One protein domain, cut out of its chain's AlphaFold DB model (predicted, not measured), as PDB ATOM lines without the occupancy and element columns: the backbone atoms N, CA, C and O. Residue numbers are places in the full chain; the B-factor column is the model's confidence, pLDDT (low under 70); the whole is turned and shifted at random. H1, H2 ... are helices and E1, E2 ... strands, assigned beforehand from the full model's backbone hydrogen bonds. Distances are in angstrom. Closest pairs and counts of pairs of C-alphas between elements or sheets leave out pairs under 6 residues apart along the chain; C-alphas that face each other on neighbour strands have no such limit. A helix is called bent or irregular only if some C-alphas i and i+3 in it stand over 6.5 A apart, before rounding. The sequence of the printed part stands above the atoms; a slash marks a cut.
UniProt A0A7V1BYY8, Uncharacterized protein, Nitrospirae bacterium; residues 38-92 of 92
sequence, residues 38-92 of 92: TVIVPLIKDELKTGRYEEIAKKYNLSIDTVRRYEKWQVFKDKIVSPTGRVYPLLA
ATOM      1  N   THR A  38       9.137   3.887   6.710       78.25
ATOM      2  CA  THR A  38       7.730   4.312   6.822       78.25
ATOM      3  C   THR A  38       7.165   4.879   5.523       78.25
ATOM      4  O   THR A  38       5.973   4.748   5.289       78.25
ATOM      5  N   VAL A  39       8.012   5.433   4.654       78.75
ATOM      6  CA  VAL A  39       7.615   5.985   3.351       78.75
ATOM      7  C   VAL A  39       7.803   4.948   2.245       78.75
ATOM      8  O   VAL A  39       6.901   4.703   1.452       78.75
ATOM      9  N   ILE A  40       8.962   4.284   2.200       81.56
ATOM     10  CA  ILE A  40       9.297   3.391   1.084       81.56
ATOM     11  C   ILE A  40       8.526   2.065   1.111       81.56
ATOM     12  O   ILE A  40       8.158   1.568   0.052       81.56
ATOM     13  N   VAL A  41       8.261   1.482   2.289       85.88
ATOM     14  CA  VAL A  41       7.609   0.163   2.391       85.88
ATOM     15  C   VAL A  41       6.179   0.189   1.833       85.88
ATOM     16  O   VAL A  41       5.877  -0.693   1.032       85.88
ATOM     17  N   PRO A  42       5.316   1.168   2.175       85.62
ATOM     18  CA  PRO A  42       4.000   1.297   1.547       85.62
ATOM     19  C   PRO A  42       4.081   1.527   0.038       85.62
ATOM     20  O   PRO A  42       3.384   0.845  -0.707       85.62
ATOM     21  N   LEU A  43       4.970   2.423  -0.411       84.69
ATOM     22  CA  LEU A  43       5.111   2.788  -1.827       84.69
ATOM     23  C   LEU A  43       5.416   1.581  -2.715       84.69
ATOM     24  O   LEU A  43       4.829   1.426  -3.781       84.69
ATOM     25  N   ILE A  44       6.318   0.704  -2.272       85.88
ATOM     26  CA  ILE A  44       6.723  -0.448  -3.082       85.88
ATOM     27  C   ILE A  44       5.834  -1.677  -2.865       85.88
ATOM     28  O   ILE A  44       6.002  -2.665  -3.576       85.88
ATOM     29  N   LYS A  45       4.911  -1.670  -1.891       86.56
ATOM     30  CA  LYS A  45       4.171  -2.878  -1.485       86.56
ATOM     31  C   LYS A  45       3.325  -3.459  -2.610       86.56
ATOM     32  O   LYS A  45       3.260  -4.681  -2.750       86.56
ATOM     33  N   ASP A  46       2.708  -2.602  -3.412       83.50
ATOM     34  CA  ASP A  46       1.926  -3.038  -4.565       83.50
ATOM     35  C   ASP A  46       2.811  -3.528  -5.713       83.50
ATOM     36  O   ASP A  46       2.489  -4.531  -6.347       83.50
ATOM     37  N   GLU A  47       3.974  -2.907  -5.924       85.38
ATOM     38  CA  GLU A  47       4.942  -3.344  -6.937       85.38
ATOM     39  C   GLU A  47       5.552  -4.710  -6.589       85.38
ATOM     40  O   GLU A  47       5.758  -5.545  -7.472       85.38
ATOM     41  N   LEU A  48       5.772  -4.980  -5.298       86.56
ATOM     42  CA  LEU A  48       6.313  -6.249  -4.800       86.56
ATOM     43  C   LEU A  48       5.436  -7.457  -5.156       86.56
ATOM     44  O   LEU A  48       5.972  -8.541  -5.367       86.56
ATOM     45  N   LYS A  49       4.115  -7.277  -5.320       83.25
ATOM     46  CA  LYS A  49       3.198  -8.349  -5.759       83.25
ATOM     47  C   LYS A  49       3.546  -8.894  -7.149       83.25
ATOM     48  O   LYS A  49       3.148 -10.003  -7.487       83.25
ATOM     49  N   THR A  50       4.282  -8.126  -7.954       83.75
ATOM     50  CA  THR A  50       4.683  -8.515  -9.314       83.75
ATOM     51  C   THR A  50       5.975  -9.339  -9.364       83.75
ATOM     52  O   THR A  50       6.337  -9.815 -10.435       83.75
ATOM     53  N   GLY A  51       6.696  -9.491  -8.245       82.19
ATOM     54  CA  GLY A  51       7.951 -10.253  -8.174       82.19
ATOM     55  C   GLY A  51       9.164  -9.601  -8.860       82.19
ATOM     56  O   GLY A  51      10.236 -10.203  -8.914       82.19
ATOM     57  N   ARG A  52       9.042  -8.367  -9.366       88.62
ATOM     58  CA  ARG A  52      10.101  -7.648 -10.098       88.62
ATOM     59  C   ARG A  52      11.110  -6.951  -9.178       88.62
ATOM     60  O   ARG A  52      11.268  -5.733  -9.191       88.62
ATOM     61  N   TYR A  53      11.808  -7.733  -8.359       86.75
ATOM     62  CA  TYR A  53      12.703  -7.213  -7.316       86.75
ATOM     63  C   TYR A  53      13.839  -6.328  -7.842       86.75
ATOM     64  O   TYR A  53      14.167  -5.326  -7.210       86.75
ATOM     65  N   GLU A  54      14.438  -6.683  -8.979       86.88
ATOM     66  CA  GLU A  54      15.555  -5.934  -9.570       86.88
ATOM     67  C   GLU A  54      15.117  -4.563 -10.095       86.88
ATOM     68  O   GLU A  54      15.797  -3.561  -9.868       86.88
ATOM     69  N   GLU A  55      13.947  -4.500 -10.737       86.12
ATOM     70  CA  GLU A  55      13.367  -3.249 -11.225       86.12
ATOM     71  C   GLU A  55      13.029  -2.313 -10.063       86.12
ATOM     72  O   GLU A  55      13.401  -1.141 -10.093       86.12
ATOM     73  N   ILE A  56      12.408  -2.838  -9.000       82.12
ATOM     74  CA  ILE A  56      12.083  -2.070  -7.787       82.12
ATOM     75  C   ILE A  56      13.370  -1.578  -7.111       82.12
ATOM     76  O   ILE A  56      13.478  -0.408  -6.745       82.12
ATOM     77  N   ALA A  57      14.379  -2.444  -6.981       81.62
ATOM     78  CA  ALA A  57      15.672  -2.085  -6.402       81.62
ATOM     79  C   ALA A  57      16.329  -0.932  -7.170       81.62
ATOM     80  O   ALA A  57      16.759   0.050  -6.566       81.62
ATOM     81  N   LYS A  58      16.337  -1.002  -8.504       78.50
ATOM     82  CA  LYS A  58      16.888   0.050  -9.360       78.50
ATOM     83  C   LYS A  58      16.075   1.345  -9.284       78.50
ATOM     84  O   LYS A  58      16.659   2.412  -9.122       78.50
ATOM     85  N   LYS A  59      14.745   1.252  -9.368       78.38
ATOM     86  CA  LYS A  59      13.812   2.392  -9.348       78.38
ATOM     87  C   LYS A  59      13.944   3.220  -8.070       78.38
ATOM     88  O   LYS A  59      13.967   4.443  -8.137       78.38
ATOM     89  N   TYR A  60      14.090   2.552  -6.927       74.69
ATOM     90  CA  TYR A  60      14.162   3.195  -5.613       74.69
ATOM     91  C   TYR A  60      15.582   3.281  -5.036       74.69
ATOM     92  O   TYR A  60      15.754   3.652  -3.874       74.69
ATOM     93  N   ASN A  61      16.607   2.949  -5.829       74.75
ATOM     94  CA  ASN A  61      18.014   2.943  -5.419       74.75
ATOM     95  C   ASN A  61      18.270   2.132  -4.123       74.75
ATOM     96  O   ASN A  61      18.971   2.560  -3.201       74.75
ATOM     97  N   LEU A  62      17.661   0.948  -4.044       79.56
ATOM     98  CA  LEU A  62      17.779  -0.013  -2.948       79.56
ATOM     99  C   LEU A  62      18.615  -1.226  -3.378       79.56
ATOM    100  O   LEU A  62      18.781  -1.501  -4.561       79.56
ATOM    101  N   SER A  63      19.103  -2.005  -2.409       81.69
ATOM    102  CA  SER A  63      19.627  -3.343  -2.710       81.69
ATOM    103  C   SER A  63      18.485  -4.344  -2.873       81.69
ATOM    104  O   SER A  63      17.473  -4.240  -2.172       81.69
ATOM    105  N   ILE A  64      18.674  -5.360  -3.720       82.75
ATOM    106  CA  ILE A  64      17.710  -6.460  -3.901       82.75
ATOM    107  C   ILE A  64      17.367  -7.111  -2.550       82.75
ATOM    108  O   ILE A  64      16.196  -7.338  -2.252       82.75
ATOM    109  N   ASP A  65      18.354  -7.308  -1.668       82.44
ATOM    110  CA  ASP A  65      18.131  -7.840  -0.313       82.44
ATOM    111  C   ASP A  65      17.235  -6.951   0.552       82.44
ATOM    112  O   ASP A  65      16.489  -7.427   1.408       82.44
ATOM    113  N   THR A  66      17.301  -5.634   0.367       82.75
ATOM    114  CA  THR A  66      16.433  -4.696   1.088       82.75
ATOM    115  C   THR A  66      15.002  -4.793   0.581       82.75
ATOM    116  O   THR A  66      14.083  -4.879   1.391       82.75
ATOM    117  N   VAL A  67      14.821  -4.882  -0.736       84.75
ATOM    118  CA  VAL A  67      13.509  -5.070  -1.365       84.75
ATOM    119  C   VAL A  67      12.871  -6.392  -0.913       84.75
ATOM    120  O   VAL A  67      11.736  -6.395  -0.439       84.75
ATOM    121  N   ARG A  68      13.629  -7.498  -0.927       86.50
ATOM    122  CA  ARG A  68      13.188  -8.805  -0.399       86.50
ATOM    123  C   ARG A  68      12.829  -8.757   1.082       86.50
ATOM    124  O   ARG A  68      11.896  -9.418   1.528       86.50
ATOM    125  N   ARG A  69      13.561  -7.976   1.883       85.81
ATOM    126  CA  ARG A  69      13.195  -7.776   3.290       85.81
ATOM    127  C   ARG A  69      11.863  -7.053   3.415       85.81
ATOM    128  O   ARG A  69      11.075  -7.477   4.249       85.81
ATOM    129  N   TYR A  70      11.614  -6.015   2.618       87.94
ATOM    130  CA  TYR A  70      10.374  -5.231   2.649       87.94
ATOM    131  C   TYR A  70       9.140  -5.999   2.172       87.94
ATOM    132  O   TYR A  70       8.045  -5.746   2.666       87.94
ATOM    133  N   GLU A  71       9.310  -7.012   1.327       88.44
ATOM    134  CA  GLU A  71       8.241  -7.955   0.983       88.44
ATOM    135  C   GLU A  71       7.580  -8.579   2.216       88.44
ATOM    136  O   GLU A  71       6.353  -8.644   2.302       88.44
ATOM    137  N   LYS A  72       8.389  -8.938   3.217       88.94
ATOM    138  CA  LYS A  72       7.932  -9.584   4.453       88.94
ATOM    139  C   LYS A  72       7.241  -8.628   5.433       88.94
ATOM    140  O   LYS A  72       6.753  -9.076   6.466       88.94
ATOM    141  N   TRP A  73       7.231  -7.323   5.164       91.75
ATOM    142  CA  TRP A  73       6.591  -6.335   6.036       91.75
ATOM    143  C   TRP A  73       5.094  -6.293   5.766       91.75
ATOM    144  O   TRP A  73       4.657  -6.388   4.618       91.75
ATOM    145  N   GLN A  74       4.301  -6.114   6.814       91.38
ATOM    146  CA  GLN A  74       2.861  -5.918   6.691       91.38
ATOM    147  C   GLN A  74       2.558  -4.422   6.680       91.38
ATOM    148  O   GLN A  74       3.103  -3.674   7.490       91.38
ATOM    149  N   VAL A  75       1.708  -3.992   5.750       89.50
ATOM    150  CA  VAL A  75       1.276  -2.598   5.616       89.50
ATOM    151  C   VAL A  75      -0.197  -2.534   5.986       89.50
ATOM    152  O   VAL A  75      -1.010  -3.260   5.418       89.50
ATOM    153  N   PHE A  76      -0.515  -1.683   6.951       89.38
ATOM    154  CA  PHE A  76      -1.866  -1.354   7.384       89.38
ATOM    155  C   PHE A  76      -2.152   0.111   7.046       89.38
ATOM    156  O   PHE A  76      -1.261   0.845   6.623       89.38
ATOM    157  N   LYS A  77      -3.399   0.544   7.250       85.06
ATOM    158  CA  LYS A  77      -3.840   1.910   6.931       85.06
ATOM    159  C   LYS A  77      -3.047   2.993   7.679       85.06
ATOM    160  O   LYS A  77      -2.857   4.075   7.145       85.06
ATOM    161  N   ASP A  78      -2.603   2.701   8.896       88.44
ATOM    162  CA  ASP A  78      -2.023   3.646   9.857       88.44
ATOM    163  C   ASP A  78      -0.595   3.279  10.298       88.44
ATOM    164  O   ASP A  78       0.043   4.019  11.045       88.44
ATOM    165  N   LYS A  79      -0.081   2.119   9.880       87.50
ATOM    166  CA  LYS A  79       1.197   1.582  10.365       87.50
ATOM    167  C   LYS A  79       1.795   0.540   9.433       87.50
ATOM    168  O   LYS A  79       1.101  -0.100   8.646       87.50
ATOM    169  N   ILE A  80       3.086   0.291   9.607       90.50
ATOM    170  CA  ILE A  80       3.771  -0.886   9.072       90.50
ATOM    171  C   ILE A  80       4.304  -1.750  10.209       90.50
ATOM    172  O   ILE A  80       4.730  -1.251  11.252       90.50
ATOM    173  N   VAL A  81       4.297  -3.062   9.999       89.44
ATOM    174  CA  VAL A  81       4.796  -4.045  10.962       89.44
ATOM    175  C   VAL A  81       5.938  -4.823  10.324       89.44
ATOM    176  O   VAL A  81       5.800  -5.384   9.234       89.44
ATOM    177  N   SER A  82       7.092  -4.827  10.990       88.62
ATOM    178  CA  SER A  82       8.252  -5.590  10.544       88.62
ATOM    179  C   SER A  82       8.036  -7.098  10.739       88.62
ATOM    180  O   SER A  82       7.244  -7.505  11.588       88.62
ATOM    181  N   PRO A  83       8.822  -7.956  10.063       83.62
ATOM    182  CA  PRO A  83       8.771  -9.408  10.260       83.62
ATOM    183  C   PRO A  83       9.091  -9.848  11.695       83.62
ATOM    184  O   PRO A  83       8.735 -10.943  12.107       83.62
ATOM    185  N   THR A  84       9.779  -8.994  12.456       88.00
ATOM    186  CA  THR A  84      10.122  -9.218  13.866       88.00
ATOM    187  C   THR A  84       9.050  -8.693  14.830       88.00
ATOM    188  O   THR A  84       9.311  -8.613  16.024       88.00
ATOM    189  N   GLY A  85       7.900  -8.234  14.328       86.06
ATOM    190  CA  GLY A  85       6.795  -7.716  15.139       86.06
ATOM    191  C   GLY A  85       6.937  -6.262  15.605       86.06
ATOM    192  O   GLY A  85       6.126  -5.807  16.405       86.06
ATOM    193  N   ARG A  86       7.935  -5.500  15.127       85.50
ATOM    194  CA  ARG A  86       8.045  -4.069  15.471       85.50
ATOM    195  C   ARG A  86       7.043  -3.259  14.663       85.50
ATOM    196  O   ARG A  86       6.988  -3.397  13.444       85.50
ATOM    197  N   VAL A  87       6.317  -2.382  15.343       87.56
ATOM    198  CA  VAL A  87       5.320  -1.494  14.742       87.56
ATOM    199  C   VAL A  87       5.940  -0.124  14.486       87.56
ATOM    200  O   VAL A  87       6.638   0.411  15.344       87.56
ATOM    201  N   TYR A  88       5.675   0.439  13.310       84.19
ATOM    202  CA  TYR A  88       6.052   1.798  12.940       84.19
ATOM    203  C   TYR A  88       4.797   2.538  12.466       84.19
ATOM    204  O   TYR A  88       4.169   2.062  11.517       84.19
ATOM    205  N   PRO A  89       4.409   3.659  13.094       83.81
ATOM    206  CA  PRO A  89       3.296   4.466  12.606       83.81
ATOM    207  C   PRO A  89       3.621   5.021  11.214       83.81
ATOM    208  O   PRO A  89       4.771   5.370  10.929       83.81
ATOM    209  N   LEU A  90       2.620   5.049  10.334       76.56
ATOM    210  CA  LEU A  90       2.716   5.775   9.073       76.56
ATOM    211  C   LEU A  90       2.583   7.266   9.359       76.56
ATOM    212  O   LEU A  90       1.813   7.676  10.225       76.56
ATOM    213  N   LEU A  91       3.353   8.060   8.628       61.78
ATOM    214  CA  LEU A  91       3.216   9.508   8.646       61.78
ATOM    215  C   LEU A  91       1.915   9.838   7.912       61.78
ATOM    216  O   LEU A  91       1.741   9.410   6.768       61.78
ATOM    217  N   ALA A  92       0.986  10.474   8.627       53.78
ATOM    218  CA  ALA A  92      -0.311  10.898   8.106       53.78
ATOM    219  C   ALA A  92      -0.163  12.016   7.065       53.78
ATOM    220  O   ALA A  92       0.762  12.846   7.220       53.78
TER     221      ALA A  92
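Overview. This is residues 38 to 92 of the 92 residues of an uncharacterized protein of Nitrospirae bacterium (UniProt A0A7V1BYY8). Three short helices, set at wide angles to one another, form a small helical cluster, and a hairpin of two very short strands, E1 and E2, sits at the other end of the domain from H2. H1 lies between these two ends, with its residues 38 to 42 near the hairpin, and H3 crosses both H1 and H2. The printed part has 55 residues, with the order H1, H2, H3, E1, E2 along the chain; the two-stranded sheet is antiparallel, and the class is mostly helix. It is compact, with a radius of gyration of the C-alphas of 10.8 A and spans of 27 by 23 by 18 A.

Along the chain. H1 takes residues 38 to 48 and measures 15.8 A from its first C-alpha, at (7.730, 4.312, 6.822), to its last. H1 is irregular: C-alphas 43 and 46 are 7.2 A apart. H2 covers residues 53 to 59, over 9.9 A. H3 covers residues 64 to 71, over 10.8 A, and ends with C-alpha 71 at (8.241, -7.955, 0.983). E1 is residues 79 to 81 and E2 residues 87 to 89, where C-alpha 89 stands at (3.296, 4.466, 12.606).

Arrangement. H1 and H2 only just touch, with 3 pairs of C-alphas within 8 A, the closest being those of Glu 47 and Ile 56 at 7.3 A. They run opposite ways at a steep tilt of 53 degrees. H1 and H3 touch, with the C-alphas of Val 41 and Tyr 70 closest at 6.1 A, and are about perpendicular at 87 degrees. H2 and H3 touch, with the C-alphas of Ala 57 and Ile 64 closest at 5.4 A, and are about perpendicular at 76 degrees. The closest C-alphas of H1 and E1 are those of Thr 38 and Ile 80, 6.9 A apart. E1 and E2 form an antiparallel hairpin, with 161 degrees between their directions; N 80 and O 88, and N 88 and O 80, are each within hydrogen-bond range at 2.8 A. Residues 74 to 75 also pair, antiparallel, with residues 80 to 81 of E1. H2 is apart from E1 and E2, and H3 is apart from E2. Every O i to N i+4 pair is within hydrogen-bond range in H2 and H3; in H1 it is 3 of 7, beside 3 of 8 O i to N i+3 pairs.

Size, cuts and confidence. The two C-alphas farthest apart are those of Glu 54 and Ala 92, at 29.1 A. The printed part has no cut and ends at residue 92, the chain's last. No link is long: H3 to E1, with 7 residues, is short, and the others are tight. The mean pLDDT of the printed part is 83.7, with residues 91 to 92 under 70.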